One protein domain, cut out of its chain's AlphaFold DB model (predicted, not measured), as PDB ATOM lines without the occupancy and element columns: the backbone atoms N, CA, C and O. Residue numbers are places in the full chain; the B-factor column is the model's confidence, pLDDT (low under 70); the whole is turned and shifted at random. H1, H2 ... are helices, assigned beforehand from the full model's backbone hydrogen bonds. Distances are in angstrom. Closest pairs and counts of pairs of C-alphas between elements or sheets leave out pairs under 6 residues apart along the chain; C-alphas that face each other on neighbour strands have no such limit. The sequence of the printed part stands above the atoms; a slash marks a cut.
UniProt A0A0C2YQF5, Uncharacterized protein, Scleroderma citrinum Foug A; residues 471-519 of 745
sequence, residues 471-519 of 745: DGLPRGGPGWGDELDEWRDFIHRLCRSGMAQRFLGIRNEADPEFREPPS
ATOM      1  N   ASP A 471     -24.012 -46.193   2.521       74.75
ATOM      2  CA  ASP A 471     -24.063 -44.747   2.792       74.75
ATOM      3  C   ASP A 471     -25.414 -44.279   3.368       74.75
ATOM      4  O   ASP A 471     -25.575 -43.092   3.632       74.75
ATOM      5  N   GLY A 472     -26.360 -45.200   3.594       76.44
ATOM      6  CA  GLY A 472     -27.714 -44.902   4.069       76.44
ATOM      7  C   GLY A 472     -28.703 -44.534   2.958       76.44
ATOM      8  O   GLY A 472     -29.896 -44.414   3.231       76.44
ATOM      9  N   LEU A 473     -28.244 -44.408   1.709       83.44
ATOM     10  CA  LEU A 473     -29.082 -44.055   0.565       83.44
ATOM     11  C   LEU A 473     -29.890 -45.250   0.056       83.44
ATOM     12  O   LEU A 473     -29.446 -46.391   0.197       83.44
ATOM     13  N   PRO A 474     -31.042 -45.055  -0.603       81.44
ATOM     14  CA  PRO A 474     -31.774 -46.161  -1.188       81.44
ATOM     15  C   PRO A 474     -31.001 -46.732  -2.377       81.44
ATOM     16  O   PRO A 474     -30.304 -46.030  -3.116       81.44
ATOM     17  N   ARG A 475     -31.118 -48.039  -2.588       86.06
ATOM     18  CA  ARG A 475     -30.412 -48.737  -3.660       86.06
ATOM     19  C   ARG A 475     -30.947 -48.276  -5.021       86.06
ATOM     20  O   ARG A 475     -32.055 -48.633  -5.401       86.06
ATOM     21  N   GLY A 476     -30.134 -47.503  -5.742       88.38
ATOM     22  CA  GLY A 476     -30.511 -46.872  -7.013       88.38
ATOM     23  C   GLY A 476     -30.834 -45.376  -6.914       88.38
ATOM     24  O   GLY A 476     -31.216 -44.793  -7.923       88.38
ATOM     25  N   GLY A 477     -30.678 -44.759  -5.736       90.56
ATOM     26  CA  GLY A 477     -30.671 -43.302  -5.602       90.56
ATOM     27  C   GLY A 477     -29.344 -42.658  -6.044       90.56
ATOM     28  O   GLY A 477     -28.323 -43.365  -6.114       90.56
ATOM     29  N   PRO A 478     -29.353 -41.337  -6.310       93.38
ATOM     30  CA  PRO A 478     -28.147 -40.534  -6.496       93.38
ATOM     31  C   PRO A 478     -27.276 -40.577  -5.239       93.38
ATOM     32  O   PRO A 478     -27.778 -40.780  -4.132       93.38
ATOM     33  N   GLY A 479     -25.968 -40.415  -5.401       92.12
ATOM     34  CA  GLY A 479     -25.030 -40.160  -4.318       92.12
ATOM     35  C   GLY A 479     -25.213 -38.767  -3.711       92.12
ATOM     36  O   GLY A 479     -25.744 -37.848  -4.329       92.12
ATOM     37  N   TRP A 480     -24.711 -38.576  -2.489       86.50
ATOM     38  CA  TRP A 480     -24.790 -37.290  -1.778       86.50
ATOM     39  C   TRP A 480     -24.050 -36.120  -2.463       86.50
ATOM     40  O   TRP A 480     -24.208 -34.985  -2.034       86.50
ATOM     41  N   GLY A 481     -23.226 -36.385  -3.484       86.00
ATOM     42  CA  GLY A 481     -22.528 -35.364  -4.276       86.00
ATOM     43  C   GLY A 481     -23.089 -35.155  -5.686       86.00
ATOM     44  O   GLY A 481     -22.486 -34.400  -6.445       86.00
ATOM     45  N   ASP A 482     -24.181 -35.833  -6.043       91.94
ATOM     46  CA  ASP A 482     -24.811 -35.722  -7.362       91.94
ATOM     47  C   ASP A 482     -25.689 -34.456  -7.435       91.94
ATOM     48  O   ASP A 482     -26.050 -33.863  -6.412       91.94
ATOM     49  N   GLU A 483     -26.030 -34.011  -8.646       91.69
ATOM     50  CA  GLU A 483     -26.728 -32.737  -8.850       91.69
ATOM     51  C   GLU A 483     -28.133 -32.712  -8.218       91.69
ATOM     52  O   GLU A 483     -28.830 -33.728  -8.119       91.69
ATOM     53  N   LEU A 484     -28.585 -31.515  -7.815       88.75
ATOM     54  CA  LEU A 484     -29.877 -31.340  -7.141       88.75
ATOM     55  C   LEU A 484     -31.051 -31.871  -7.977       88.75
ATOM     56  O   LEU A 484     -32.031 -32.352  -7.413       88.75
ATOM     57  N   ASP A 485     -30.955 -31.805  -9.304       91.38
ATOM     58  CA  ASP A 485     -32.019 -32.247 -10.201       91.38
ATOM     59  C   ASP A 485     -32.115 -33.777 -10.294       91.38
ATOM     60  O   ASP A 485     -33.228 -34.303 -10.324       91.38
ATOM     61  N   GLU A 486     -31.000 -34.515 -10.186       94.19
ATOM     62  CA  GLU A 486     -31.037 -35.979 -10.029       94.19
ATOM     63  C   GLU A 486     -31.738 -36.377  -8.727       94.19
ATOM     64  O   GLU A 486     -32.573 -37.289  -8.694       94.19
ATOM     65  N   TRP A 487     -31.431 -35.645  -7.655       94.06
ATOM     66  CA  TRP A 487     -32.091 -35.771  -6.364       94.06
ATOM     67  C   TRP A 487     -33.582 -35.435  -6.438       94.06
ATOM     68  O   TRP A 487     -34.399 -36.175  -5.886       94.06
ATOM     69  N   ARG A 488     -33.964 -34.388  -7.173       91.88
ATOM     70  CA  ARG A 488     -35.361 -33.987  -7.389       91.88
ATOM     71  C   ARG A 488     -36.141 -35.087  -8.111       91.88
ATOM     72  O   ARG A 488     -37.192 -35.514  -7.634       91.88
ATOM     73  N   ASP A 489     -35.584 -35.618  -9.198       93.50
ATOM     74  CA  ASP A 489     -36.150 -36.732  -9.965       93.50
ATOM     75  C   ASP A 489     -36.222 -38.029  -9.150       93.50
ATOM     76  O   ASP A 489     -37.138 -38.843  -9.314       93.50
ATOM     77  N   PHE A 490     -35.251 -38.265  -8.270       93.75
ATOM     78  CA  PHE A 490     -35.259 -39.415  -7.375       93.75
ATOM     79  C   PHE A 490     -36.342 -39.305  -6.293       93.75
ATOM     80  O   PHE A 490     -37.133 -40.240  -6.128       93.75
ATOM     81  N   ILE A 491     -36.456 -38.159  -5.615       89.88
ATOM     82  CA  ILE A 491     -37.522 -37.928  -4.635       89.88
ATOM     83  C   ILE A 491     -38.899 -37.960  -5.308       89.88
ATOM     84  O   ILE A 491     -39.796 -38.626  -4.798       89.88
ATOM     85  N   HIS A 492     -39.071 -37.372  -6.496       88.56
ATOM     86  CA  HIS A 492     -40.318 -37.498  -7.261       88.56
ATOM     87  C   HIS A 492     -40.698 -38.958  -7.548       88.56
ATOM     88  O   HIS A 492     -41.877 -39.317  -7.451       88.56
ATOM     89  N   ARG A 493     -39.724 -39.819  -7.875       91.31
ATOM     90  CA  ARG A 493     -39.949 -41.264  -8.048       91.31
ATOM     91  C   ARG A 493     -40.357 -41.937  -6.732       91.31
ATOM     92  O   ARG A 493     -41.324 -42.697  -6.744       91.31
ATOM     93  N   LEU A 494     -39.717 -41.605  -5.607       87.81
ATOM     94  CA  LEU A 494     -40.103 -42.102  -4.276       87.81
ATOM     95  C   LEU A 494     -41.496 -41.624  -3.828       87.81
ATOM     96  O   LEU A 494     -42.223 -42.396  -3.200       87.81
ATOM     97  N   CYS A 495     -41.891 -40.387  -4.143       85.06
ATOM     98  CA  CYS A 495     -43.234 -39.874  -3.858       85.06
ATOM     99  C   CYS A 495     -44.279 -40.641  -4.678       85.06
ATOM    100  O   CYS A 495     -45.255 -41.142  -4.124       85.06
ATOM    101  N   ARG A 496     -44.038 -40.830  -5.986       84.94
ATOM    102  CA  ARG A 496     -44.918 -41.625  -6.864       84.94
ATOM    103  C   ARG A 496     -45.049 -43.088  -6.430       84.94
ATOM    104  O   ARG A 496     -46.086 -43.686  -6.694       84.94
ATOM    105  N   SER A 497     -44.034 -43.660  -5.780       86.06
ATOM    106  CA  SER A 497     -44.072 -45.033  -5.265       86.06
ATOM    107  C   SER A 497     -44.549 -45.149  -3.809       86.06
ATOM    108  O   SER A 497     -44.442 -46.232  -3.238       86.06
ATOM    109  N   GLY A 498     -44.993 -44.058  -3.169       86.56
ATOM    110  CA  GLY A 498     -45.413 -44.054  -1.758       86.56
ATOM    111  C   GLY A 498     -44.292 -44.338  -0.745       86.56
ATOM    112  O   GLY A 498     -44.567 -44.659   0.408       86.56
ATOM    113  N   MET A 499     -43.020 -44.250  -1.153       82.06
ATOM    114  CA  MET A 499     -41.859 -44.582  -0.311       82.06
ATOM    115  C   MET A 499     -41.175 -43.350   0.297       82.06
ATOM    116  O   MET A 499     -40.409 -43.499   1.248       82.06
ATOM    117  N   ALA A 500     -41.461 -42.140  -0.201       77.44
ATOM    118  CA  ALA A 500     -40.838 -40.899   0.275       77.44
ATOM    119  C   ALA A 500     -41.025 -40.657   1.783       77.44
ATOM    120  O   ALA A 500     -40.060 -40.316   2.463       77.44
ATOM    121  N   GLN A 501     -42.222 -40.925   2.318       71.00
ATOM    122  CA  GLN A 501     -42.561 -40.758   3.741       71.00
ATOM    123  C   GLN A 501     -41.632 -41.567   4.669       71.00
ATOM    124  O   GLN A 501     -41.237 -41.100   5.732       71.00
ATOM    125  N   ARG A 502     -41.219 -42.772   4.242       70.88
ATOM    126  CA  ARG A 502     -40.289 -43.637   4.995       70.88
ATOM    127  C   ARG A 502     -38.825 -43.211   4.878       70.88
ATOM    128  O   ARG A 502     -38.016 -43.654   5.685       70.88
ATOM    129  N   PHE A 503     -38.479 -42.435   3.853       74.06
ATOM    130  CA  PHE A 503     -37.095 -42.085   3.539       74.06
ATOM    131  C   PHE A 503     -36.705 -40.690   4.040       74.06
ATOM    132  O   PHE A 503     -35.644 -40.538   4.635       74.06
ATOM    133  N   LEU A 504     -37.571 -39.693   3.843       68.88
ATOM    134  CA  LEU A 504     -37.308 -38.306   4.238       68.88
ATOM    135  C   LEU A 504     -37.625 -38.017   5.714       68.88
ATOM    136  O   LEU A 504     -37.368 -36.915   6.178       68.88
ATOM    137  N   GLY A 505     -38.234 -38.958   6.444       61.97
ATOM    138  CA  GLY A 505     -38.676 -38.757   7.833       61.97
ATOM    139  C   GLY A 505     -39.903 -37.848   7.999       61.97
ATOM    140  O   GLY A 505     -40.449 -37.766   9.093       61.97
ATOM    141  N   ILE A 506     -40.375 -37.217   6.918       55.03
ATOM    142  CA  ILE A 506     -41.515 -36.294   6.911       55.03
ATOM    143  C   ILE A 506     -42.819 -37.070   7.163       55.03
ATOM    144  O   ILE A 506     -43.402 -37.659   6.245       55.03
ATOM    145  N   ARG A 507     -43.304 -37.043   8.409       44.66
ATOM    146  CA  ARG A 507     -44.675 -37.433   8.767       44.66
ATOM    147  C   ARG A 507     -45.647 -36.315   8.388       44.66
ATOM    148  O   ARG A 507     -45.978 -35.468   9.208       44.66
ATOM    149  N   ASN A 508     -46.161 -36.357   7.163       44.09
ATOM    150  CA  ASN A 508     -47.397 -35.642   6.845       44.09
ATOM    151  C   ASN A 508     -48.589 -36.541   7.208       44.09
ATOM    152  O   ASN A 508     -48.946 -37.433   6.441       44.09
ATOM    153  N   GLU A 509     -49.147 -36.357   8.410       43.09
ATOM    154  CA  GLU A 509     -50.346 -37.078   8.879       43.09
ATOM    155  C   GLU A 509     -51.658 -36.388   8.457       43.09
ATOM    156  O   GLU A 509     -52.709 -37.022   8.465       43.09
ATOM    157  N   ALA A 510     -51.599 -35.113   8.050       40.47
ATOM    158  CA  ALA A 510     -52.781 -34.285   7.799       40.47
ATOM    159  C   ALA A 510     -53.385 -34.400   6.384       40.47
ATOM    160  O   ALA A 510     -54.551 -34.052   6.214       40.47
ATOM    161  N   ASP A 511     -52.636 -34.867   5.375       41.59
ATOM    162  CA  ASP A 511     -53.138 -34.932   3.994       41.59
ATOM    163  C   ASP A 511     -52.556 -36.116   3.180       41.59
ATOM    164  O   ASP A 511     -51.370 -36.107   2.830       41.59
ATOM    165  N   PRO A 512     -53.365 -37.141   2.833       52.88
ATOM    166  CA  PRO A 512     -52.942 -38.237   1.959       52.88
ATOM    167  C   PRO A 512     -52.794 -37.834   0.478       52.88
ATOM    168  O   PRO A 512     -52.273 -38.628  -0.311       52.88
ATOM    169  N   GLU A 513     -53.223 -36.633   0.073       52.72
ATOM    170  CA  GLU A 513     -53.023 -36.091  -1.277       52.72
ATOM    171  C   GLU A 513     -51.757 -35.227  -1.419       52.72
ATOM    172  O   GLU A 513     -51.481 -34.745  -2.522       52.72
ATOM    173  N   PHE A 514     -50.931 -35.095  -0.369       49.97
ATOM    174  CA  PHE A 514     -49.710 -34.280  -0.390       49.97
ATOM    175  C   PHE A 514     -48.656 -34.826  -1.378       49.97
ATOM    176  O   PHE A 514     -47.798 -35.652  -1.054       49.97
ATOM    177  N   ARG A 515     -48.749 -34.372  -2.633       58.88
ATOM    178  CA  ARG A 515     -47.958 -34.842  -3.786       58.88
ATOM    179  C   ARG A 515     -46.835 -33.906  -4.211       58.88
ATOM    180  O   ARG A 515     -46.079 -34.264  -5.119       58.88
ATOM    181  N   GLU A 516     -46.734 -32.724  -3.614       66.25
ATOM    182  CA  GLU A 516     -45.669 -31.788  -3.960       66.25
ATOM    183  C   GLU A 516     -44.303 -32.315  -3.487       66.25
ATOM    184  O   GLU A 516     -44.192 -32.898  -2.403       66.25
ATOM    185  N   PRO A 517     -43.248 -32.180  -4.313       70.12
ATOM    186  CA  PRO A 517     -41.895 -32.520  -3.896       70.12
ATOM    187  C   PRO A 517     -41.438 -31.560  -2.784       70.12
ATOM    188  O   PRO A 517     -41.896 -30.416  -2.735       70.12
ATOM    189  N   PRO A 518     -40.489 -31.966  -1.922       77.44
ATOM    190  CA  PRO A 518     -39.831 -31.015  -1.038       77.44
ATOM    191  C   PRO A 518     -39.177 -29.906  -1.871       77.44
ATOM    192  O   PRO A 518     -38.590 -30.172  -2.922       77.44
ATOM    193  N   SER A 519     -39.254 -28.669  -1.381       84.19
ATOM    194  CA  SER A 519     -38.603 -27.530  -2.026       84.19
ATOM    195  C   SER A 519     -37.090 -27.742  -2.145       84.19
ATOM    196  O   SER A 519     -36.478 -28.406  -1.307       84.19
TER     197      SER A 519
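This is residues 471 to 519 of the 745 residues of an uncharacterized protein of Scleroderma citrinum Foug A (UniProt A0A0C2YQF5). The model shows little regular structure: one helix, H1, has a long loop before it, and beyond its end a short helical turn, H2, leads into a wide loop that swings out at residues 507 to 513 and folds back toward H1. The printed part has 49 residues, with two named helices in the order H1, H2, no named strand, and class all helix with only 17 residues in named elements. It is only just compact, close to loose, with a radius of gyration of the C-alphas of 11.1 A, and elongated, spanning 32 by 19 by 16 A.

H1, residues 484 to 496, and H2, residues 500 to 503, only just touch, and only at the corner by their tight link, with 3 pairs of C-alphas within 8 A. H1 touches H2 with residues 491 to 495 alone; the closest C-alphas, of Leu 494 and Ala 500, are 4.8 A apart. In H1 every O i to N i+4 pair is within hydrogen-bond range; H2 is too short for such a pair, and its one O i to N i+3 pair is within range.

H1 runs 18.2 A from C-alpha 484 at (-29.877, -31.340, -7.141). H2 runs 5.1 A to C-alpha 503 at (-37.095, -42.085, 3.539).

The C-alphas farthest apart, of Gly 481 and Ala 510, are 32.6 A apart. The printed part has no cut. Residues 507 to 513 stand free. Mean pLDDT of the printed part is 76.7; residues 504 to 516 are under 70.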